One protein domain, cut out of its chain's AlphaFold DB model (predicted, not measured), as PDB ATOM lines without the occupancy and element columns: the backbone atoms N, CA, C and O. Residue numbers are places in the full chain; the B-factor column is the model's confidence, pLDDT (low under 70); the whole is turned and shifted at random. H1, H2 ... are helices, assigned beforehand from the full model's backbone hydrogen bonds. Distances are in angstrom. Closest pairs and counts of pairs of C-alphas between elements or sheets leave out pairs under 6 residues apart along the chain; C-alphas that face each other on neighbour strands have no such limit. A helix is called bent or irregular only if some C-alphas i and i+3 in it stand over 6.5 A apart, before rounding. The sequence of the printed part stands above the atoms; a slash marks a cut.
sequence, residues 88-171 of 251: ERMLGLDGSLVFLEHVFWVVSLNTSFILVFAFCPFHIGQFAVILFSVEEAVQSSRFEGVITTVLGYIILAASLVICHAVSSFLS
ATOM      1  N   GLU A  88     -12.054 -20.262 -48.027       58.47
ATOM      2  CA  GLU A  88     -11.477 -18.974 -48.442       58.47
ATOM      3  C   GLU A  88     -12.531 -17.853 -48.485       58.47
ATOM      4  O   GLU A  88     -12.252 -16.713 -48.094       58.47
ATOM      5  N   ARG A  89     -13.783 -18.178 -48.854       60.09
ATOM      6  CA  ARG A  89     -14.910 -17.224 -48.816       60.09
ATOM      7  C   ARG A  89     -15.368 -16.895 -47.396       60.09
ATOM      8  O   ARG A  89     -15.779 -15.758 -47.168       60.09
ATOM      9  N   MET A  90     -15.283 -17.837 -46.450       54.78
ATOM     10  CA  MET A  90     -15.600 -17.572 -45.038       54.78
ATOM     11  C   MET A  90     -14.548 -16.702 -44.337       54.78
ATOM     12  O   MET A  90     -14.914 -15.896 -43.483       54.78
ATOM     13  N   LEU A  91     -13.265 -16.832 -44.697       58.44
ATOM     14  CA  LEU A  91     -12.176 -16.030 -44.114       58.44
ATOM     15  C   LEU A  91     -11.896 -14.715 -44.863       58.44
ATOM     16  O   LEU A  91     -11.208 -13.845 -44.334       58.44
ATOM     17  N   GLY A  92     -12.464 -14.532 -46.057       58.81
ATOM     18  CA  GLY A  92     -12.521 -13.237 -46.738       58.81
ATOM     19  C   GLY A  92     -11.240 -12.798 -47.451       58.81
ATOM     20  O   GLY A  92     -11.136 -11.621 -47.796       58.81
ATOM     21  N   LEU A  93     -10.292 -13.709 -47.708       64.50
ATOM     22  CA  LEU A  93      -9.077 -13.400 -48.479       64.50
ATOM     23  C   LEU A  93      -9.358 -13.140 -49.976       64.50
ATOM     24  O   LEU A  93      -8.622 -12.389 -50.606       64.50
ATOM     25  N   ASP A  94     -10.441 -13.700 -50.524       58.03
ATOM     26  CA  ASP A  94     -10.797 -13.668 -51.957       58.03
ATOM     27  C   ASP A  94     -11.758 -12.507 -52.320       58.03
ATOM     28  O   ASP A  94     -12.807 -12.683 -52.937       58.03
ATOM     29  N   GLY A  95     -11.485 -11.290 -51.834       58.12
ATOM     30  CA  GLY A  95     -12.260 -10.090 -52.204       58.12
ATOM     31  C   GLY A  95     -13.666  -9.955 -51.585       58.12
ATOM     32  O   GLY A  95     -14.390  -9.012 -51.910       58.12
ATOM     33  N   SER A  96     -14.047 -10.810 -50.628       60.84
ATOM     34  CA  SER A  96     -15.329 -10.755 -49.888       60.84
ATOM     35  C   SER A  96     -15.415  -9.610 -48.849       60.84
ATOM     36  O   SER A  96     -16.081  -9.705 -47.814       60.84
ATOM     37  N   LEU A  97     -14.778  -8.466 -49.121       60.41
ATOM     38  CA  LEU A  97     -14.830  -7.276 -48.257       60.41
ATOM     39  C   LEU A  97     -16.252  -6.698 -48.138       60.41
ATOM     40  O   LEU A  97     -16.557  -6.022 -47.160       60.41
ATOM     41  N   VAL A  98     -17.148  -7.035 -49.071       68.50
ATOM     42  CA  VAL A  98     -18.575  -6.680 -49.028       68.50
ATOM     43  C   VAL A  98     -19.292  -7.319 -47.830       68.50
ATOM     44  O   VAL A  98     -20.198  -6.705 -47.268       68.50
ATOM     45  N   PHE A  99     -18.919  -8.524 -47.380       59.25
ATOM     46  CA  PHE A  99     -19.523  -9.101 -46.169       59.25
ATOM     47  C   PHE A  99     -19.087  -8.331 -44.916       59.25
ATOM     48  O   PHE A  99     -19.932  -7.938 -44.105       59.25
ATOM     49  N   LEU A 100     -17.784  -8.049 -44.806       67.25
ATOM     50  CA  LEU A 100     -17.230  -7.239 -43.722       67.25
ATOM     51  C   LEU A 100     -17.854  -5.837 -43.711       67.25
ATOM     52  O   LEU A 100     -18.206  -5.352 -42.644       67.25
ATOM     53  N   GLU A 101     -18.065  -5.228 -44.880       74.69
ATOM     54  CA  GLU A 101     -18.777  -3.958 -45.040       74.69
ATOM     55  C   GLU A 101     -20.179  -4.014 -44.411       74.69
ATOM     56  O   GLU A 101     -20.518  -3.146 -43.609       74.69
ATOM     57  N   HIS A 102     -20.996  -5.033 -44.705       71.06
ATOM     58  CA  HIS A 102     -22.342  -5.134 -44.123       71.06
ATOM     59  C   HIS A 102     -22.301  -5.304 -42.596       71.06
ATOM     60  O   HIS A 102     -23.079  -4.656 -41.892       71.06
ATOM     61  N   VAL A 103     -21.396  -6.136 -42.067       74.62
ATOM     62  CA  VAL A 103     -21.236  -6.323 -40.612       74.62
ATOM     63  C   VAL A 103     -20.732  -5.037 -39.951       74.62
ATOM     64  O   VAL A 103     -21.276  -4.622 -38.929       74.62
ATOM     65  N   PHE A 104     -19.759  -4.363 -40.564       72.06
ATOM     66  CA  PHE A 104     -19.236  -3.072 -40.129       72.06
ATOM     67  C   PHE A 104     -20.341  -2.011 -40.099       72.06
ATOM     68  O   PHE A 104     -20.540  -1.392 -39.060       72.06
ATOM     69  N   TRP A 105     -21.141  -1.864 -41.162       77.81
ATOM     70  CA  TRP A 105     -22.284  -0.948 -41.169       77.81
ATOM     71  C   TRP A 105     -23.298  -1.274 -40.070       77.81
ATOM     72  O   TRP A 105     -23.743  -0.354 -39.386       77.81
ATOM     73  N   VAL A 106     -23.648  -2.548 -39.854       73.25
ATOM     74  CA  VAL A 106     -24.575  -2.958 -38.779       73.25
ATOM     75  C   VAL A 106     -24.013  -2.607 -37.398       73.25
ATOM     76  O   VAL A 106     -24.717  -2.004 -36.588       73.25
ATOM     77  N   VAL A 107     -22.751  -2.941 -37.119       78.50
ATOM     78  CA  VAL A 107     -22.099  -2.655 -35.830       78.50
ATOM     79  C   VAL A 107     -21.940  -1.148 -35.618       78.50
ATOM     80  O   VAL A 107     -22.299  -0.639 -34.557       78.50
ATOM     81  N   SER A 108     -21.485  -0.406 -36.628       77.06
ATOM     82  CA  SER A 108     -21.344   1.050 -36.569       77.06
ATOM     83  C   SER A 108     -22.687   1.766 -36.430       77.06
ATOM     84  O   SER A 108     -22.758   2.736 -35.682       77.06
ATOM     85  N   LEU A 109     -23.763   1.293 -37.073       73.44
ATOM     86  CA  LEU A 109     -25.109   1.862 -36.914       73.44
ATOM     87  C   LEU A 109     -25.717   1.547 -35.546       73.44
ATOM     88  O   LEU A 109     -26.307   2.442 -34.945       73.44
ATOM     89  N   ASN A 110     -25.533   0.335 -35.016       77.25
ATOM     90  CA  ASN A 110     -25.976  -0.007 -33.660       77.25
ATOM     91  C   ASN A 110     -25.236   0.829 -32.603       77.25
ATOM     92  O   ASN A 110     -25.871   1.416 -31.726       77.25
ATOM     93  N   THR A 111     -23.912   0.961 -32.721       80.81
ATOM     94  CA  THR A 111     -23.111   1.815 -31.830       80.81
ATOM     95  C   THR A 111     -23.486   3.290 -31.986       80.81
ATOM     96  O   THR A 111     -23.700   3.969 -30.987       80.81
ATOM     97  N   SER A 112     -23.648   3.785 -33.218       77.56
ATOM     98  CA  SER A 112     -24.106   5.153 -33.511       77.56
ATOM     99  C   SER A 112     -25.477   5.447 -32.899       77.56
ATOM    100  O   SER A 112     -25.649   6.478 -32.254       77.56
ATOM    101  N   PHE A 113     -26.435   4.525 -33.019       74.81
ATOM    102  CA  PHE A 113     -27.762   4.658 -32.420       74.81
ATOM    103  C   PHE A 113     -27.681   4.771 -30.893       74.81
ATOM    104  O   PHE A 113     -28.230   5.713 -30.321       74.81
ATOM    105  N   ILE A 114     -26.942   3.871 -30.235       80.06
ATOM    106  CA  ILE A 114     -26.742   3.910 -28.778       80.06
ATOM    107  C   ILE A 114     -26.049   5.216 -28.360       80.06
ATOM    108  O   ILE A 114     -26.482   5.853 -27.402       80.06
ATOM    109  N   LEU A 115     -25.023   5.657 -29.096       81.19
ATOM    110  CA  LEU A 115     -24.326   6.916 -28.827       81.19
ATOM    111  C   LEU A 115     -25.247   8.129 -28.990       81.19
ATOM    112  O   LEU A 115     -25.258   8.981 -28.110       81.19
ATOM    113  N   VAL A 116     -26.056   8.210 -30.048       80.81
ATOM    114  CA  VAL A 116     -27.015   9.313 -30.228       80.81
ATOM    115  C   VAL A 116     -28.038   9.325 -29.093       80.81
ATOM    116  O   VAL A 116     -28.259  10.377 -28.495       80.81
ATOM    117  N   PHE A 117     -28.611   8.174 -28.733       77.31
ATOM    118  CA  PHE A 117     -29.580   8.103 -27.636       77.31
ATOM    119  C   PHE A 117     -28.959   8.320 -26.249       77.31
ATOM    120  O   PHE A 117     -29.673   8.762 -25.360       77.31
ATOM    121  N   ALA A 118     -27.657   8.103 -26.047       79.38
ATOM    122  CA  ALA A 118     -26.977   8.421 -24.787       79.38
ATOM    123  C   ALA A 118     -26.495   9.886 -24.714       79.38
ATOM    124  O   ALA A 118     -26.798  10.601 -23.759       79.38
ATOM    125  N   PHE A 119     -25.759  10.353 -25.727       81.44
ATOM    126  CA  PHE A 119     -25.099  11.663 -25.726       81.44
ATOM    127  C   PHE A 119     -26.057  12.818 -26.024       81.44
ATOM    128  O   PHE A 119     -25.923  13.884 -25.424       81.44
ATOM    129  N   CYS A 120     -27.028  12.639 -26.924       83.75
ATOM    130  CA  CYS A 120     -27.949  13.715 -27.296       83.75
ATOM    131  C   CYS A 120     -28.787  14.217 -26.099       83.75
ATOM    132  O   CYS A 120     -28.718  15.416 -25.818       83.75
ATOM    133  N   PRO A 121     -29.497  13.365 -25.325       85.50
ATOM    134  CA  PRO A 121     -30.193  13.819 -24.120       85.50
ATOM    135  C   PRO A 121     -29.229  14.309 -23.040       85.50
ATOM    136  O   PRO A 121     -29.561  15.272 -22.365       85.50
ATOM    137  N   PHE A 122     -28.039  13.720 -22.880       83.00
ATOM    138  CA  PHE A 122     -27.070  14.199 -21.888       83.00
ATOM    139  C   PHE A 122     -26.644  15.654 -22.151       83.00
ATOM    140  O   PHE A 122     -26.763  16.503 -21.270       83.00
ATOM    141  N   HIS A 123     -26.223  15.976 -23.378       82.88
ATOM    142  CA  HIS A 123     -25.809  17.338 -23.724       82.88
ATOM    143  C   HIS A 123     -26.979  18.333 -23.752       82.88
ATOM    144  O   HIS A 123     -26.812  19.475 -23.325       82.88
ATOM    145  N   ILE A 124     -28.165  17.913 -24.207       86.12
ATOM    146  CA  ILE A 124     -29.371  18.757 -24.202       86.12
ATOM    147  C   ILE A 124     -29.865  19.007 -22.772       86.12
ATOM    148  O   ILE A 124     -30.245  20.131 -22.453       86.12
ATOM    149  N   GLY A 125     -29.810  17.995 -21.904       81.69
ATOM    150  CA  GLY A 125     -30.109  18.109 -20.478       81.69
ATOM    151  C   GLY A 125     -29.170  19.088 -19.784       81.69
ATOM    152  O   GLY A 125     -29.638  20.029 -19.149       81.69
ATOM    153  N   GLN A 126     -27.859  18.955 -20.008       81.12
ATOM    154  CA  GLN A 126     -26.868  19.870 -19.440       81.12
ATOM    155  C   GLN A 126     -27.082  21.317 -19.909       81.12
ATOM    156  O   GLN A 126     -27.080  22.236 -19.094       81.12
ATOM    157  N   PHE A 127     -27.337  21.523 -21.207       84.19
ATOM    158  CA  PHE A 127     -27.664  22.846 -21.746       84.19
ATOM    159  C   PHE A 127     -28.955  23.414 -21.134       84.19
ATOM    160  O   PHE A 127     -29.028  24.607 -20.848       84.19
ATOM    161  N   ALA A 128     -29.961  22.572 -20.891       79.88
ATOM    162  CA  ALA A 128     -31.222  22.983 -20.290       79.88
ATOM    163  C   ALA A 128     -31.118  23.322 -18.796       79.88
ATOM    164  O   ALA A 128     -31.773  24.269 -18.361       79.88
ATOM    165  N   VAL A 129     -30.300  22.600 -18.019       79.69
ATOM    166  CA  VAL A 129     -30.041  22.914 -16.600       79.69
ATOM    167  C   VAL A 129     -29.398  24.296 -16.470       79.69
ATOM    168  O   VAL A 129     -29.871  25.101 -15.668       79.69
ATOM    169  N   ILE A 130     -28.408  24.595 -17.320       79.75
ATOM    170  CA  ILE A 130     -27.760  25.914 -17.409       79.75
ATOM    171  C   ILE A 130     -28.784  26.986 -17.830       79.75
ATOM    172  O   ILE A 130     -28.889  28.039 -17.201       79.75
ATOM    173  N   LEU A 131     -29.592  26.712 -18.866       75.75
ATOM    174  CA  LEU A 131     -30.562  27.664 -19.427       75.75
ATOM    175  C   LEU A 131     -31.714  28.021 -18.471       75.75
ATOM    176  O   LEU A 131     -32.171  29.161 -18.475       75.75
ATOM    177  N   PHE A 132     -32.196  27.062 -17.676       76.19
ATOM    178  CA  PHE A 132     -33.215  27.297 -16.644       76.19
ATOM    179  C   PHE A 132     -32.617  27.670 -15.275       76.19
ATOM    180  O   PHE A 132     -33.375  27.917 -14.338       76.19
ATOM    181  N   SER A 133     -31.284  27.700 -15.150       71.69
ATOM    182  CA  SER A 133     -30.542  28.009 -13.918       71.69
ATOM    183  C   SER A 133     -30.987  27.189 -12.697       71.69
ATOM    184  O   SER A 133     -30.987  27.673 -11.568       71.69
ATOM    185  N   VAL A 134     -31.353  25.917 -12.905       65.19
ATOM    186  CA  VAL A 134     -31.844  25.008 -11.841       65.19
ATOM    187  C   VAL A 134     -30.696  24.323 -11.076       65.19
ATOM    188  O   VAL A 134     -30.878  23.281 -10.445       65.19
ATOM    189  N   GLU A 135     -29.495  24.894 -11.164       66.94
ATOM    190  CA  GLU A 135     -28.229  24.301 -10.722       66.94
ATOM    191  C   GLU A 135     -28.248  23.974  -9.221       66.94
ATOM    192  O   GLU A 135     -27.900  22.860  -8.835       66.94
ATOM    193  N   GLU A 136     -28.777  24.876  -8.387       61.88
ATOM    194  CA  GLU A 136     -28.878  24.685  -6.931       61.88
ATOM    195  C   GLU A 136     -29.763  23.488  -6.538       61.88
ATOM    196  O   GLU A 136     -29.436  22.737  -5.614       61.88
ATOM    197  N   ALA A 137     -30.868  23.251  -7.257       60.78
ATOM    198  CA  ALA A 137     -31.753  22.126  -6.959       60.78
ATOM    199  C   ALA A 137     -31.126  20.789  -7.383       60.78
ATOM    200  O   ALA A 137     -31.239  19.796  -6.660       60.78
ATOM    201  N   VAL A 138     -30.439  20.761  -8.531       59.28
ATOM    202  CA  VAL A 138     -29.830  19.537  -9.071       59.28
ATOM    203  C   VAL A 138     -28.562  19.156  -8.298       59.28
ATOM    204  O   VAL A 138     -28.423  17.985  -7.942       59.28
ATOM    205  N   GLN A 139     -27.696  20.113  -7.943       60.22
ATOM    206  CA  GLN A 139     -26.469  19.851  -7.167       60.22
ATOM    207  C   GLN A 139     -26.744  19.369  -5.734       60.22
ATOM    208  O   GLN A 139     -25.943  18.627  -5.167       60.22
ATOM    209  N   SER A 140     -27.897  19.717  -5.151       57.62
ATOM    210  CA  SER A 140     -28.321  19.163  -3.853       57.62
ATOM    211  C   SER A 140     -28.618  17.654  -3.902       57.62
ATOM    212  O   SER A 140     -28.664  16.979  -2.868       57.62
ATOM    213  N   SER A 141     -28.821  17.102  -5.103       62.62
ATOM    214  CA  SER A 141     -29.229  15.719  -5.313       62.62
ATOM    215  C   SER A 141     -28.039  14.818  -5.666       62.62
ATOM    216  O   SER A 141     -27.299  15.050  -6.617       62.62
ATOM    217  N   ARG A 142     -27.899  13.689  -4.955       66.94
ATOM    218  CA  ARG A 142     -26.850  12.671  -5.199       66.94
ATOM    219  C   ARG A 142     -26.925  12.017  -6.598       66.94
ATOM    220  O   ARG A 142     -26.089  11.186  -6.934       66.94
ATOM    221  N   PHE A 143     -27.942  12.342  -7.394       72.44
ATOM    222  CA  PHE A 143     -28.246  11.730  -8.688       72.44
ATOM    223  C   PHE A 143     -28.249  12.746  -9.844       72.44
ATOM    224  O   PHE A 143     -28.926  12.522 -10.846       72.44
ATOM    225  N   GLU A 144     -27.470  13.827  -9.728       74.50
ATOM    226  CA  GLU A 144     -27.252  14.869 -10.750       74.50
ATOM    227  C   GLU A 144     -27.198  14.320 -12.192       74.50
ATOM    228  O   GLU A 144     -28.005  14.709 -13.038       74.50
ATOM    229  N   GLY A 145     -26.334  13.328 -12.458       77.06
ATOM    230  CA  GLY A 145     -26.181  12.708 -13.784       77.06
ATOM    231  C   GLY A 145     -27.415  11.948 -14.307       77.06
ATOM    232  O   GLY A 145     -27.641  11.870 -15.518       77.06
ATOM    233  N   VAL A 146     -28.253  11.410 -13.416       82.25
ATOM    234  CA  VAL A 146     -29.508  10.730 -13.790       82.25
ATOM    235  C   VAL A 146     -30.612  11.759 -14.036       82.25
ATOM    236  O   VAL A 146     -31.393  11.627 -14.974       82.25
ATOM    237  N   ILE A 147     -30.658  12.822 -13.233       81.50
ATOM    238  CA  ILE A 147     -31.673  13.873 -13.352       81.50
ATOM    239  C   ILE A 147     -31.448  14.707 -14.621       81.50
ATOM    240  O   ILE A 147     -32.405  14.932 -15.363       81.50
ATOM    241  N   THR A 148     -30.201  15.081 -14.940       84.06
ATOM    242  CA  THR A 148     -29.882  15.813 -16.183       84.06
ATOM    243  C   THR A 148     -30.211  14.992 -17.439       84.06
ATOM    244  O   THR A 148     -30.825  15.508 -18.372       84.06
ATOM    245  N   THR A 149     -29.925  13.681 -17.449       86.88
ATOM    246  CA  THR A 149     -30.253  12.817 -18.599       86.88
ATOM    247  C   THR A 149     -31.758  12.622 -18.769       86.88
ATOM    248  O   THR A 149     -32.258  12.782 -19.883       86.88
ATOM    249  N   VAL A 150     -32.503  12.351 -17.689       85.75
ATOM    250  CA  VAL A 150     -33.975  12.247 -17.730       85.75
ATOM    251  C   VAL A 150     -34.611  13.555 -18.211       85.75
ATOM    252  O   VAL A 150     -35.453  13.520 -19.110       85.75
ATOM    253  N   LEU A 151     -34.174  14.709 -17.696       85.44
ATOM    254  CA  LEU A 151     -34.637  16.021 -18.160       85.44
ATOM    255  C   LEU A 151     -34.341  16.229 -19.657       85.44
ATOM    256  O   LEU A 151     -35.213  16.667 -20.410       85.44
ATOM    257  N   GLY A 152     -33.147  15.841 -20.106       86.50
ATOM    258  CA  GLY A 152     -32.747  15.875 -21.510       86.50
ATOM    259  C   GLY A 152     -33.635  15.034 -22.434       86.50
ATOM    260  O   GLY A 152     -33.996  15.499 -23.515       86.50
ATOM    261  N   TYR A 153     -34.061  13.841 -22.004       86.44
ATOM    262  CA  TYR A 153     -35.033  13.025 -22.748       86.44
ATOM    263  C   TYR A 153     -36.412  13.693 -22.843       86.44
ATOM    264  O   TYR A 153     -37.021  13.668 -23.915       86.44
ATOM    265  N   ILE A 154     -36.902  14.316 -21.765       87.69
ATOM    266  CA  ILE A 154     -38.181  15.049 -21.771       87.69
ATOM    267  C   ILE A 154     -38.125  16.228 -22.753       87.69
ATOM    268  O   ILE A 154     -39.056  16.433 -23.536       87.69
ATOM    269  N   ILE A 155     -37.013  16.965 -22.774       85.06
ATOM    270  CA  ILE A 155     -36.807  18.101 -23.682       85.06
ATOM    271  C   ILE A 155     -36.629  17.636 -25.133       85.06
ATOM    272  O   ILE A 155     -37.167  18.272 -26.039       85.06
ATOM    273  N   LEU A 156     -35.960  16.503 -25.378       84.50
ATOM    274  CA  LEU A 156     -35.915  15.876 -26.704       84.50
ATOM    275  C   LEU A 156     -37.304  15.443 -27.189       84.50
ATOM    276  O   LEU A 156     -37.665  15.714 -28.330       84.50
ATOM    277  N   ALA A 157     -38.111  14.814 -26.334       82.56
ATOM    278  CA  ALA A 157     -39.475  14.436 -26.688       82.56
ATOM    279  C   ALA A 157     -40.331  15.673 -27.017       82.56
ATOM    280  O   ALA A 157     -41.007  15.702 -28.048       82.56
ATOM    281  N   ALA A 158     -40.246  16.727 -26.200       81.81
ATOM    282  CA  ALA A 158     -40.934  17.992 -26.453       81.81
ATOM    283  C   ALA A 158     -40.463  18.657 -27.760       81.81
ATOM    284  O   ALA A 158     -41.295  19.102 -28.552       81.81
ATOM    285  N   SER A 159     -39.155  18.682 -28.034       82.50
ATOM    286  CA  SER A 159     -38.612  19.275 -29.261       82.50
ATOM    287  C   SER A 159     -39.006  18.485 -30.513       82.50
ATOM    288  O   SER A 159     -39.315  19.101 -31.533       82.50
ATOM    289  N   LEU A 160     -39.111  17.153 -30.434       78.56
ATOM    290  CA  LEU A 160     -39.650  16.310 -31.505       78.56
ATOM    291  C   LEU A 160     -41.149  16.549 -31.735       78.56
ATOM    292  O   LEU A 160     -41.570  16.653 -32.888       78.56
ATOM    293  N   VAL A 161     -41.952  16.698 -30.677       83.19
ATOM    294  CA  VAL A 161     -43.387  17.025 -30.790       83.19
ATOM    295  C   VAL A 161     -43.591  18.417 -31.396       83.19
ATOM    296  O   VAL A 161     -44.404  18.573 -32.309       83.19
ATOM    297  N   ILE A 162     -42.813  19.416 -30.963       79.38
ATOM    298  CA  ILE A 162     -42.824  20.765 -31.547       79.38
ATOM    299  C   ILE A 162     -42.357  20.715 -33.006       79.38
ATOM    300  O   ILE A 162     -43.007  21.299 -33.866       79.38
ATOM    301  N   CYS A 163     -41.289  19.978 -33.322       78.88
ATOM    302  CA  CYS A 163     -40.805  19.796 -34.691       78.88
ATOM    303  C   CYS A 163     -41.869  19.141 -35.587       78.88
ATOM    304  O   CYS A 163     -42.106  19.607 -36.700       78.88
ATOM    305  N   HIS A 164     -42.581  18.124 -35.092       79.62
ATOM    306  CA  HIS A 164     -43.693  17.491 -35.801       79.62
ATOM    307  C   HIS A 164     -44.864  18.465 -36.025       79.62
ATOM    308  O   HIS A 164     -45.376  18.569 -37.142       79.62
ATOM    309  N   ALA A 165     -45.246  19.241 -35.005       76.75
ATOM    310  CA  ALA A 165     -46.285  20.266 -35.115       76.75
ATOM    311  C   ALA A 165     -45.897  21.382 -36.104       76.75
ATOM    312  O   ALA A 165     -46.692  21.752 -36.966       76.75
ATOM    313  N   VAL A 166     -44.656  21.870 -36.044       75.25
ATOM    314  CA  VAL A 166     -44.103  22.893 -36.944       75.25
ATOM    315  C   VAL A 166     -43.959  22.359 -38.373       75.25
ATOM    316  O   VAL A 166     -44.296  23.068 -39.318       75.25
ATOM    317  N   SER A 167     -43.544  21.105 -38.558       70.56
ATOM    318  CA  SER A 167     -43.495  20.429 -39.865       70.56
ATOM    319  C   SER A 167     -44.891  20.312 -40.491       70.56
ATOM    320  O   SER A 167     -45.086  20.668 -41.658       70.56
ATOM    321  N   SER A 168     -45.890  19.926 -39.688       68.50
ATOM    322  CA  SER A 168     -47.304  19.918 -40.081       68.50
ATOM    323  C   SER A 168     -47.793  21.324 -40.475       68.50
ATOM    324  O   SER A 168     -48.389  21.510 -41.537       68.50
ATOM    325  N   PHE A 169     -47.449  22.348 -39.686       70.44
ATOM    326  CA  PHE A 169     -47.882  23.735 -39.895       70.44
ATOM    327  C   PHE A 169     -47.216  24.417 -41.111       70.44
ATOM    328  O   PHE A 169     -47.875  25.102 -41.895       70.44
ATOM    329  N   LEU A 170     -45.918  24.188 -41.336       67.94
ATOM    330  CA  LEU A 170     -45.151  24.733 -42.470       67.94
ATOM    331  C   LEU A 170     -45.518  24.092 -43.823       67.94
ATOM    332  O   LEU A 170     -45.113  24.597 -44.884       67.94
ATOM    333  N   SER A 171     -46.294  23.002 -43.804       65.44
ATOM    334  CA  SER A 171     -46.625  22.180 -44.972       65.44
ATOM    335  C   SER A 171     -47.249  22.975 -46.137       65.44
ATOM    336  O   SER A 171     -47.021  22.699 -47.321       65.44
TER     337      SER A 171
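Overview. This is residues 88 to 171 of the 251 residues of the protein "Predicted protein" of Nematostella vectensis (UniProt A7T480). Two long helices, H2 and H4, cross as a lopsided cross, each meeting the other well off its middle, so that a long arm of each, residues 101 to 116 of H2 and 158 to 171 of H4, sticks out free. Near the crossing, the short helix H3 and its links turn the chain from the end of H2 to the start of H4, while the single turn H1 sits beyond the far end of H2. The printed part has 84 residues with four named helices, in the order H1, H2, H3, H4, and no named strand; the class is all helix. The whole is extended, with a radius of gyration of the C-alphas of 20.5 A, and flat, spanning 62 by 44 by 13 A.

Arrangement. Begin with H2, residues 97 to 131, the longest helix. Its residues 120 to 129 alone touch H4, residues 144 to 171, which touches H2 with residues 148 to 156 alone. Look there for their closest C-alphas, those of Gly 125 and Gly 152, 3.6 A apart. The lines of H2 and H4 stand about perpendicular, at 79 degrees. H3, residues 135 to 139, is close to H2 but not clearly touching; their closest C-alphas, those of Val 129 and Glu 135, are 6.3 A apart. H3 is also close to H4 but not clearly touching, with the closest C-alphas, Val 138 and Glu 144, 5.6 A apart. H1, residues 88 to 91, is apart from H2, H3 and H4. In H3 and H4 every O i to N i+4 pair is within hydrogen-bond range, and in H2 30 of 31 are; H1 is too short for such a pair, and its one O i to N i+3 pair is not within range.

Along the chain. Find C-alpha 97 at (-14.830, -7.276, -48.257); from there H2 runs 48.0 A to C-alpha 131 at (-30.562, 27.664, -19.427). H2 is neither bent nor irregular, but only just: C-alphas 118 and 121 are 6.3 A apart. H4 runs 40.0 A from C-alpha 144 to C-alpha 171 at (-46.625, 22.180, -44.972). H1, from 88 to 91, measures 5.3 A, and H3, from 135 to 139, measures 6.0 A.

Size, cuts and confidence. The two C-alphas farthest apart, those of Glu 88 and Glu 136, are 62.7 A apart. The printed part has no cut, and the links H1 to H2, H2 to H3 and H3 to H4 are tight. In the B-factor column you will find a mean pLDDT of 74.3 for the printed part, with values under 70 at residues 88 to 100, 134 to 142, 168, and 170 to 171.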